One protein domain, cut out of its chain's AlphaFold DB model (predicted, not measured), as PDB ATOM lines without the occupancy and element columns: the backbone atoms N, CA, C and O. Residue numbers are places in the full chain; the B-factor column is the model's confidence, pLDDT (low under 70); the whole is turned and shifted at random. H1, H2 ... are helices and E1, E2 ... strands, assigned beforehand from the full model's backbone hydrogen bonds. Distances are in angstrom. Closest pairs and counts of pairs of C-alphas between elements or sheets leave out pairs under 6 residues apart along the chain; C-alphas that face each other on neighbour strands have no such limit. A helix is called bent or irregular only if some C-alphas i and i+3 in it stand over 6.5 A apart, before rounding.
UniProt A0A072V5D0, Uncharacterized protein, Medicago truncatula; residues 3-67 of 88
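This is residues 3 to 67 of the 88 residues of an uncharacterized protein of Medicago truncatula (UniProt A0A072V5D0). One long helix, H1, runs through the middle of a loosely wound chain, and a second, shorter helix, H2, meets it in the first part of H1 and slants away, with residues 61 to 67, of which 61 to 65 belong to H2, sticking out. Before H1, a small bent-back start, residues 3 to 13 with the short strand E1, leads into an unnamed stretch that swings wide of H1 and turns back into it at residue 24; after H1, residues 42 to 53 fold back toward the part of H1 where H2 meets it. The printed part has 65 residues with one named strand and two named helices, in the order E1, H1, H2, and its class is mostly helix. It is only just compact, close to loose, with a radius of gyration of the C-alphas of 12.9 A, and it spans 32 by 31 by 21 A.

The printed part begins at Ile 3, with its C-alpha at (-55.379, -46.916, 146.640). E1 is residues 10 to 13, from Phe 10 to Ala 13. H1 is residues 24 to 41, 25.6 A from first to last C-alpha, and begins at Pro 24, whose C-alpha is at (-65.892, -28.657, 147.080). H2 is residues 54 to 65, 16.5 A long by the same measure, and its last C-alpha, that of Thr 65, is at (-68.118, -42.188, 166.652).

E1 pairs with no named strand, but residues 3 to 4 form a short antiparallel pairing with residues 10 to 12 of E1. E1 and H1 are apart, and E1 and H2 are apart. H1 and H2 touch, H1 with residues 25 to 29 alone and H2 with residues 55 to 56 alone. Their closest C-alphas are those of Ala 29 and Val 56, 6.0 A apart. Their lines stand at a steep tilt of 48 degrees and they run the same way, with their centres 12.9 A apart. In both H1 and H2 every O i to N i+4 pair is within hydrogen-bond range, and neither helix is bent.

The two C-alphas farthest apart are those of Arg 7 and Gly 20, at 35.8 A. The first and last printed C-alphas, of Ile 3 and Arg 67, are 25.3 A apart. The printed part has no cut. The link from E1 to H1 is short, with 10 residues, and the link from H1 to H2 is long, with 12. Residues 61 to 67, of which 61 to 65 belong to H2, stand free. The mean pLDDT of the printed part is 86.0; residues 62 to 67 are under 70, and the mean for H2 is 72.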
ATOM      1  N   ILE A   3     -55.770 -45.986 145.586       93.62
ATOM      2  CA  ILE A   3     -55.379 -46.916 146.640       93.62
ATOM      3  C   ILE A   3     -53.868 -47.057 146.563       93.62
ATOM      4  O   ILE A   3     -53.303 -47.323 145.494       93.62
ATOM      5  N   ARG A   4     -53.227 -46.895 147.714       94.50
ATOM      6  CA  ARG A   4     -51.798 -47.109 147.899       94.50
ATOM      7  C   ARG A   4     -51.584 -48.171 148.965       94.50
ATOM      8  O   ARG A   4     -52.428 -48.354 149.839       94.50
ATOM      9  N   ASP A   5     -50.473 -48.886 148.872       91.62
ATOM     10  CA  ASP A   5     -50.054 -49.779 149.944       91.62
ATOM     11  C   ASP A   5     -49.449 -48.997 151.123       91.62
ATOM     12  O   ASP A   5     -49.283 -47.777 151.080       91.62
ATOM     13  N   GLN A   6     -49.061 -49.712 152.178       90.56
ATOM     14  CA  GLN A   6     -48.449 -49.124 153.377       90.56
ATOM     15  C   GLN A   6     -47.110 -48.410 153.115       90.56
ATOM     16  O   GLN A   6     -46.647 -47.641 153.951       90.56
ATOM     17  N   ARG A   7     -46.472 -48.650 151.964       92.88
ATOM     18  CA  ARG A   7     -45.243 -47.974 151.520       92.88
ATOM     19  C   ARG A   7     -45.550 -46.825 150.557       92.88
ATOM     20  O   ARG A   7     -44.661 -46.380 149.838       92.88
ATOM     21  N   SER A   8     -46.800 -46.357 150.524       88.19
ATOM     22  CA  SER A   8     -47.293 -45.325 149.607       88.19
ATOM     23  C   SER A   8     -47.161 -45.686 148.122       88.19
ATOM     24  O   SER A   8     -47.237 -44.807 147.264       88.19
ATOM     25  N   ARG A   9     -46.991 -46.971 147.781       95.19
ATOM     26  CA  ARG A   9     -46.908 -47.411 146.384       95.19
ATOM     27  C   ARG A   9     -48.306 -47.517 145.803       95.19
ATOM     28  O   ARG A   9     -49.198 -48.087 146.425       95.19
ATOM     29  N   PHE A  10     -48.488 -46.983 144.602       94.88
ATOM     30  CA  PHE A  10     -49.747 -47.073 143.876       94.88
ATOM     31  C   PHE A  10     -50.152 -48.536 143.639       94.88
ATOM     32  O   PHE A  10     -49.356 -49.322 143.132       94.88
ATOM     33  N   ILE A  11     -51.397 -48.878 143.980       95.12
ATOM     34  CA  ILE A  11     -52.008 -50.175 143.663       95.12
ATOM     35  C   ILE A  11     -53.041 -49.998 142.549       95.12
ATOM     36  O   ILE A  11     -53.010 -50.705 141.545       95.12
ATOM     37  N   LYS A  12     -54.001 -49.085 142.747       95.12
ATOM     38  CA  LYS A  12     -55.147 -48.918 141.845       95.12
ATOM     39  C   LYS A  12     -55.735 -47.516 141.947       95.12
ATOM     40  O   LYS A  12     -55.668 -46.891 142.999       95.12
ATOM     41  N   ALA A  13     -56.378 -47.046 140.885       95.56
ATOM     42  CA  ALA A  13     -57.211 -45.850 140.911       95.56
ATOM     43  C   ALA A  13     -58.553 -46.102 140.230       95.56
ATOM     44  O   ALA A  13     -58.679 -46.977 139.374       95.56
ATOM     45  N   ALA A  14     -59.531 -45.306 140.637       92.44
ATOM     46  CA  ALA A  14     -60.823 -45.186 139.990       92.44
ATOM     47  C   ALA A  14     -61.173 -43.701 139.874       92.44
ATOM     48  O   ALA A  14     -60.906 -42.907 140.787       92.44
ATOM     49  N   THR A  15     -61.766 -43.340 138.741       92.75
ATOM     50  CA  THR A  15     -62.322 -42.013 138.492       92.75
ATOM     51  C   THR A  15     -63.760 -42.162 138.021       92.75
ATOM     52  O   THR A  15     -64.082 -43.123 137.321       92.75
ATOM     53  N   THR A  16     -64.599 -41.214 138.414       89.19
ATOM     54  CA  THR A  16     -66.014 -41.143 138.052       89.19
ATOM     55  C   THR A  16     -66.314 -39.704 137.672       89.19
ATOM     56  O   THR A  16     -65.731 -38.780 138.240       89.19
ATOM     57  N   TRP A  17     -67.211 -39.524 136.709       91.38
ATOM     58  CA  TRP A  17     -67.671 -38.212 136.280       91.38
ATOM     59  C   TRP A  17     -69.056 -37.939 136.847       91.38
ATOM     60  O   TRP A  17     -69.907 -38.827 136.875       91.38
ATOM     61  N   TYR A  18     -69.260 -36.701 137.277       88.31
ATOM     62  CA  TYR A  18     -70.529 -36.194 137.769       88.31
ATOM     63  C   TYR A  18     -70.887 -34.939 136.985       88.31
ATOM     64  O   TYR A  18     -70.016 -34.117 136.704       88.31
ATOM     65  N   GLU A  19     -72.158 -34.806 136.623       91.75
ATOM     66  CA  GLU A  19     -72.662 -33.591 135.988       91.75
ATOM     67  C   GLU A  19     -72.900 -32.495 137.033       91.75
ATOM     68  O   GLU A  19     -73.326 -32.768 138.157       91.75
ATOM     69  N   GLY A  20     -72.644 -31.245 136.644       92.31
ATOM     70  CA  GLY A  20     -72.825 -30.065 137.489       92.31
ATOM     71  C   GLY A  20     -71.527 -29.503 138.073       92.31
ATOM     72  O   GLY A  20     -70.428 -29.985 137.804       92.31
ATOM     73  N   CYS A  21     -71.676 -28.449 138.878       92.19
ATOM     74  CA  CYS A  21     -70.575 -27.735 139.533       92.19
ATOM     75  C   CYS A  21     -70.823 -27.651 141.049       92.19
ATOM     76  O   CYS A  21     -71.104 -26.561 141.556       92.19
ATOM     77  N   PRO A  22     -70.797 -28.785 141.774       91.06
ATOM     78  CA  PRO A  22     -71.030 -28.781 143.212       91.06
ATOM     79  C   PRO A  22     -69.919 -28.020 143.956       91.06
ATOM     80  O   PRO A  22     -68.775 -27.967 143.488       91.06
ATOM     81  N   PRO A  23     -70.212 -27.459 145.143       90.50
ATOM     82  CA  PRO A  23     -69.180 -26.909 146.009       90.50
ATOM     83  C   PRO A  23     -68.191 -28.011 146.441       90.50
ATOM     84  O   PRO A  23     -68.577 -29.181 146.539       90.50
ATOM     85  N   PRO A  24     -66.928 -27.669 146.763       88.31
ATOM     86  CA  PRO A  24     -65.892 -28.657 147.080       88.31
ATOM     87  C   PRO A  24     -66.285 -29.663 148.170       88.31
ATOM     88  O   PRO A  24     -65.957 -30.839 148.082       88.31
ATOM     89  N   GLN A  25     -67.025 -29.226 149.189       89.25
ATOM     90  CA  GLN A  25     -67.482 -30.084 150.286       89.25
ATOM     91  C   GLN A  25     -68.450 -31.166 149.801       89.25
ATOM     92  O   GLN A  25     -68.398 -32.300 150.270       89.25
ATOM     93  N   GLU A  26     -69.338 -30.816 148.873       89.19
ATOM     94  CA  GLU A  26     -70.293 -31.758 148.302       89.19
ATOM     95  C   GLU A  26     -69.581 -32.728 147.358       89.19
ATOM     96  O   GLU A  26     -69.753 -33.938 147.497       89.19
ATOM     97  N   ALA A  27     -68.704 -32.220 146.484       90.44
ATOM     98  CA  ALA A  27     -67.892 -33.044 145.589       90.44
ATOM     99  C   ALA A  27     -67.066 -34.095 146.357       90.44
ATOM    100  O   ALA A  27     -67.076 -35.279 146.019       90.44
ATOM    101  N   GLU A  28     -66.409 -33.684 147.441       90.81
ATOM    102  CA  GLU A  28     -65.599 -34.567 148.287       90.81
ATOM    103  C   GLU A  28     -66.455 -35.554 149.096       90.81
ATOM    104  O   GLU A  28     -66.060 -36.704 149.282       90.81
ATOM    105  N   ALA A  29     -67.654 -35.161 149.541       90.44
ATOM    106  CA  ALA A  29     -68.580 -36.074 150.215       90.44
ATOM    107  C   ALA A  29     -69.105 -37.167 149.267       90.44
ATOM    108  O   ALA A  29     -69.205 -38.335 149.658       90.44
ATOM    109  N   VAL A  30     -69.403 -36.803 148.017       91.62
ATOM    110  CA  VAL A  30     -69.747 -37.747 146.943       91.62
ATOM    111  C   VAL A  30     -68.573 -38.691 146.676       91.62
ATOM    112  O   VAL A  30     -68.757 -39.909 146.704       91.62
ATOM    113  N   GLY A  31     -67.361 -38.151 146.521       91.38
ATOM    114  CA  GLY A  31     -66.144 -38.942 146.337       91.38
ATOM    115  C   GLY A  31     -65.885 -39.921 147.488       91.38
ATOM    116  O   GLY A  31     -65.599 -41.091 147.245       91.38
ATOM    117  N   LEU A  32     -66.058 -39.491 148.743       91.00
ATOM    118  CA  LEU A  32     -65.919 -40.352 149.922       91.00
ATOM    119  C   LEU A  32     -66.937 -41.502 149.921       91.00
ATOM    120  O   LEU A  32     -66.578 -42.645 150.207       91.00
ATOM    121  N   ARG A  33     -68.205 -41.218 149.601       91.50
ATOM    122  CA  ARG A  33     -69.249 -42.249 149.508       91.50
ATOM    123  C   ARG A  33     -68.859 -43.323 148.493       91.50
ATOM    124  O   ARG A  33     -68.934 -44.511 148.805       91.50
ATOM    125  N   ASP A  34     -68.416 -42.913 147.311       92.88
ATOM    126  CA  ASP A  34     -68.006 -43.851 146.266       92.88
ATOM    127  C   ASP A  34     -66.751 -44.629 146.660       92.88
ATOM    128  O   ASP A  34     -66.664 -45.824 146.376       92.88
ATOM    129  N   ALA A  35     -65.811 -43.988 147.366       91.19
ATOM    130  CA  ALA A  35     -64.619 -44.643 147.900       91.19
ATOM    131  C   ALA A  35     -65.009 -45.809 148.803       91.19
ATOM    132  O   ALA A  35     -64.509 -46.917 148.635       91.19
ATOM    133  N   ILE A  36     -65.935 -45.573 149.735       90.56
ATOM    134  CA  ILE A  36     -66.392 -46.582 150.694       90.56
ATOM    135  C   ILE A  36     -67.060 -47.757 149.971       90.56
ATOM    136  O   ILE A  36     -66.762 -48.913 150.276       90.56
ATOM    137  N   LEU A  37     -67.924 -47.483 148.987       91.69
ATOM    138  CA  LEU A  37     -68.563 -48.533 148.189       91.69
ATOM    139  C   LEU A  37     -67.529 -49.348 147.405       91.69
ATOM    140  O   LEU A  37     -67.578 -50.579 147.398       91.69
ATOM    141  N   TRP A  38     -66.562 -48.669 146.790       93.81
ATOM    142  CA  TRP A  38     -65.501 -49.303 146.020       93.81
ATOM    143  C   TRP A  38     -64.593 -50.181 146.890       93.81
ATOM    144  O   TRP A  38     -64.279 -51.313 146.524       93.81
ATOM    145  N   LEU A  39     -64.229 -49.711 148.084       91.50
ATOM    146  CA  LEU A  39     -63.474 -50.489 149.068       91.50
ATOM    147  C   LEU A  39     -64.236 -51.744 149.509       91.50
ATOM    148  O   LEU A  39     -63.643 -52.822 149.594       91.50
ATOM    149  N   GLY A  40     -65.553 -51.626 149.712       91.69
ATOM    150  CA  GLY A  40     -66.429 -52.757 150.018       91.69
ATOM    151  C   GLY A  40     -66.434 -53.810 148.908       91.69
ATOM    152  O   GLY A  40     -66.294 -55.001 149.185       91.69
ATOM    153  N   GLN A  41     -66.500 -53.384 147.642       94.19
ATOM    154  CA  GLN A  41     -66.413 -54.284 146.482       94.19
ATOM    155  C   GLN A  41     -65.059 -55.000 146.395       94.19
ATOM    156  O   GLN A  41     -64.998 -56.175 146.033       94.19
ATOM    157  N   LEU A  42     -63.974 -54.311 146.756       92.50
ATOM    158  CA  LEU A  42     -62.624 -54.877 146.804       92.50
ATOM    159  C   LEU A  42     -62.368 -55.733 148.054       92.50
ATOM    160  O   LEU A  42     -61.289 -56.310 148.173       92.50
ATOM    161  N   LYS A  43     -63.341 -55.829 148.975       92.75
ATOM    162  CA  LYS A  43     -63.219 -56.514 150.272       92.75
ATOM    163  C   LYS A  43     -62.014 -56.028 151.086       92.75
ATOM    164  O   LYS A  43     -61.404 -56.799 151.824       92.75
ATOM    165  N   LEU A  44     -61.668 -54.749 150.942       86.06
ATOM    166  CA  LEU A  44     -60.588 -54.131 151.699       86.06
ATOM    167  C   LEU A  44     -61.120 -53.673 153.056       86.06
ATOM    168  O   LEU A  44     -62.087 -52.918 153.143       86.06
ATOM    169  N   SER A  45     -60.465 -54.132 154.115       86.31
ATOM    170  CA  SER A  45     -60.697 -53.710 155.493       86.31
ATOM    171  C   SER A  45     -59.438 -53.045 156.051       86.31
ATOM    172  O   SER A  45     -58.355 -53.182 155.484       86.31
ATOM    173  N   ASN A  46     -59.585 -52.307 157.159       84.44
ATOM    174  CA  ASN A  46     -58.479 -51.610 157.826       84.44
ATOM    175  C   ASN A  46     -57.707 -50.653 156.892       84.44
ATOM    176  O   ASN A  46     -56.496 -50.769 156.701       84.44
ATOM    177  N   VAL A  47     -58.437 -49.725 156.272       85.31
ATOM    178  CA  VAL A  47     -57.890 -48.745 155.329       85.31
ATOM    179  C   VAL A  47     -57.758 -47.368 155.968       85.31
ATOM    180  O   VAL A  47     -58.583 -46.970 156.789       85.31
ATOM    181  N   GLN A  48     -56.741 -46.620 155.546       86.81
ATOM    182  CA  GLN A  48     -56.610 -45.205 155.865       86.81
ATOM    183  C   GLN A  48     -57.247 -44.376 154.749       86.81
ATOM    184  O   GLN A  48     -56.948 -44.583 153.573       86.81
ATOM    185  N   LEU A  49     -58.131 -43.452 155.123       85.94
ATOM    186  CA  LEU A  49     -58.772 -42.532 154.190       85.94
ATOM    187  C   LEU A  49     -58.076 -41.173 154.256       85.94
ATOM    188  O   LEU A  49     -57.941 -40.590 155.330       85.94
ATOM    189  N   GLU A  50     -57.676 -40.673 153.094       86.31
ATOM    190  CA  GLU A  50     -57.113 -39.339 152.899       86.31
ATOM    191  C   GLU A  50     -58.064 -38.558 151.990       86.31
ATOM    192  O   GLU A  50     -58.507 -39.076 150.964       86.31
ATOM    193  N   LEU A  51     -58.422 -37.343 152.403       86.44
ATOM    194  CA  LEU A  51     -59.375 -36.469 151.719       86.44
ATOM    195  C   LEU A  51     -58.859 -35.035 151.772       86.44
ATOM    196  O   LEU A  51     -58.336 -34.604 152.806       86.44
ATOM    197  N   ASP A  52     -59.092 -34.282 150.703       84.38
ATOM    198  CA  ASP A  52     -58.624 -32.900 150.595       84.38
ATOM    199  C   ASP A  52     -59.530 -31.923 151.371       84.38
ATOM    200  O   ASP A  52     -59.108 -30.829 151.753       84.38
ATOM    201  N   CYS A  53     -60.766 -32.329 151.704       84.56
ATOM    202  CA  CYS A  53     -61.689 -31.517 152.497       84.56
ATOM    203  C   CYS A  53     -61.780 -31.947 153.971       84.56
ATOM    204  O   CYS A  53     -62.462 -32.908 154.343       84.56
ATOM    205  N   LYS A  54     -61.191 -31.130 154.853       82.06
ATOM    206  CA  LYS A  54     -61.234 -31.318 156.314       82.06
ATOM    207  C   LYS A  54     -62.659 -31.375 156.888       82.06
ATOM    208  O   LYS A  54     -62.904 -32.130 157.824       82.06
ATOM    209  N   LEU A  55     -63.597 -30.588 156.349       83.00
ATOM    210  CA  LEU A  55     -64.980 -30.545 156.849       83.00
ATOM    211  C   LEU A  55     -65.709 -31.876 156.628       83.00
ATOM    212  O   LEU A  55     -66.418 -32.339 157.519       83.00
ATOM    213  N   VAL A  56     -65.486 -32.512 155.476       82.62
ATOM    214  CA  VAL A  56     -66.077 -33.816 155.144       82.62
ATOM    215  C   VAL A  56     -65.520 -34.905 156.060       82.62
ATOM    216  O   VAL A  56     -66.295 -35.689 156.609       82.62
ATOM    217  N   LEU A  57     -64.204 -34.903 156.313       79.75
ATOM    218  CA  LEU A  57     -63.574 -35.812 157.279       79.75
ATOM    219  C   LEU A  57     -64.179 -35.669 158.679       79.75
ATOM    220  O   LEU A  57     -64.556 -36.668 159.286       79.75
ATOM    221  N   ILE A  58     -64.311 -34.437 159.183       77.94
ATOM    222  CA  ILE A  58     -64.881 -34.179 160.515       77.94
ATOM    223  C   ILE A  58     -66.328 -34.677 160.594       77.94
ATOM    224  O   ILE A  58     -66.682 -35.387 161.537       77.94
ATOM    225  N   ALA A  59     -67.160 -34.347 159.602       74.56
ATOM    226  CA  ALA A  59     -68.557 -34.776 159.569       74.56
ATOM    227  C   ALA A  59     -68.687 -36.311 159.550       74.56
ATOM    228  O   ALA A  59     -69.529 -36.873 160.257       74.56
ATOM    229  N   TYR A  60     -67.829 -36.993 158.785       77.06
ATOM    230  CA  TYR A  60     -67.787 -38.452 158.728       77.06
ATOM    231  C   TYR A  60     -67.319 -39.078 160.051       77.06
ATOM    232  O   TYR A  60     -67.945 -40.025 160.530       77.06
ATOM    233  N   MET A  61     -66.290 -38.514 160.695       70.62
ATOM    234  CA  MET A  61     -65.811 -38.975 162.005       70.62
ATOM    235  C   MET A  61     -66.905 -38.903 163.073       70.62
ATOM    236  O   MET A  61     -67.158 -39.898 163.745       70.62
ATOM    237  N   ILE A  62     -67.625 -37.780 163.177       63.53
ATOM    238  CA  ILE A  62     -68.739 -37.629 164.133       63.53
ATOM    239  C   ILE A  62     -69.813 -38.708 163.899       63.53
ATOM    240  O   ILE A  62     -70.340 -39.293 164.850       63.53
ATOM    241  N   ARG A  63     -70.128 -39.018 162.633       58.28
ATOM    242  CA  ARG A  63     -71.101 -40.062 162.267       58.28
ATOM    243  C   ARG A  63     -70.637 -41.479 162.620       58.28
ATOM    244  O   ARG A  63     -71.476 -42.302 162.973       58.28
ATOM    245  N   ILE A  64     -69.339 -41.769 162.542       61.59
ATOM    246  CA  ILE A  64     -68.765 -43.058 162.955       61.59
ATOM    247  C   ILE A  64     -68.717 -43.177 164.472       61.59
ATOM    248  O   ILE A  64     -69.170 -44.188 165.002       61.59
ATOM    249  N   THR A  65     -68.216 -42.163 165.182       54.50
ATOM    250  CA  THR A  65     -68.118 -42.188 166.652       54.50
ATOM    251  C   THR A  65     -69.491 -42.377 167.299       54.50
ATOM    252  O   THR A  65     -69.604 -43.007 168.344       54.50
ATOM    253  N   THR A  66     -70.552 -41.899 166.644       54.91
ATOM    254  CA  THR A  66     -71.941 -42.117 167.072       54.91
ATOM    255  C   THR A  66     -72.531 -43.467 166.645       54.91
ATOM    256  O   THR A  66     -73.613 -43.807 167.122       54.91
ATOM    257  N   ARG A  67     -71.869 -44.246 165.768       48.12
ATOM    258  CA  ARG A  67     -72.384 -45.531 165.265       48.12
ATOM    259  C   ARG A  67     -71.526 -46.778 165.528       48.12
ATOM    260  O   ARG A  67     -72.173 -47.734 165.920       48.12
TER     261      ARG A  67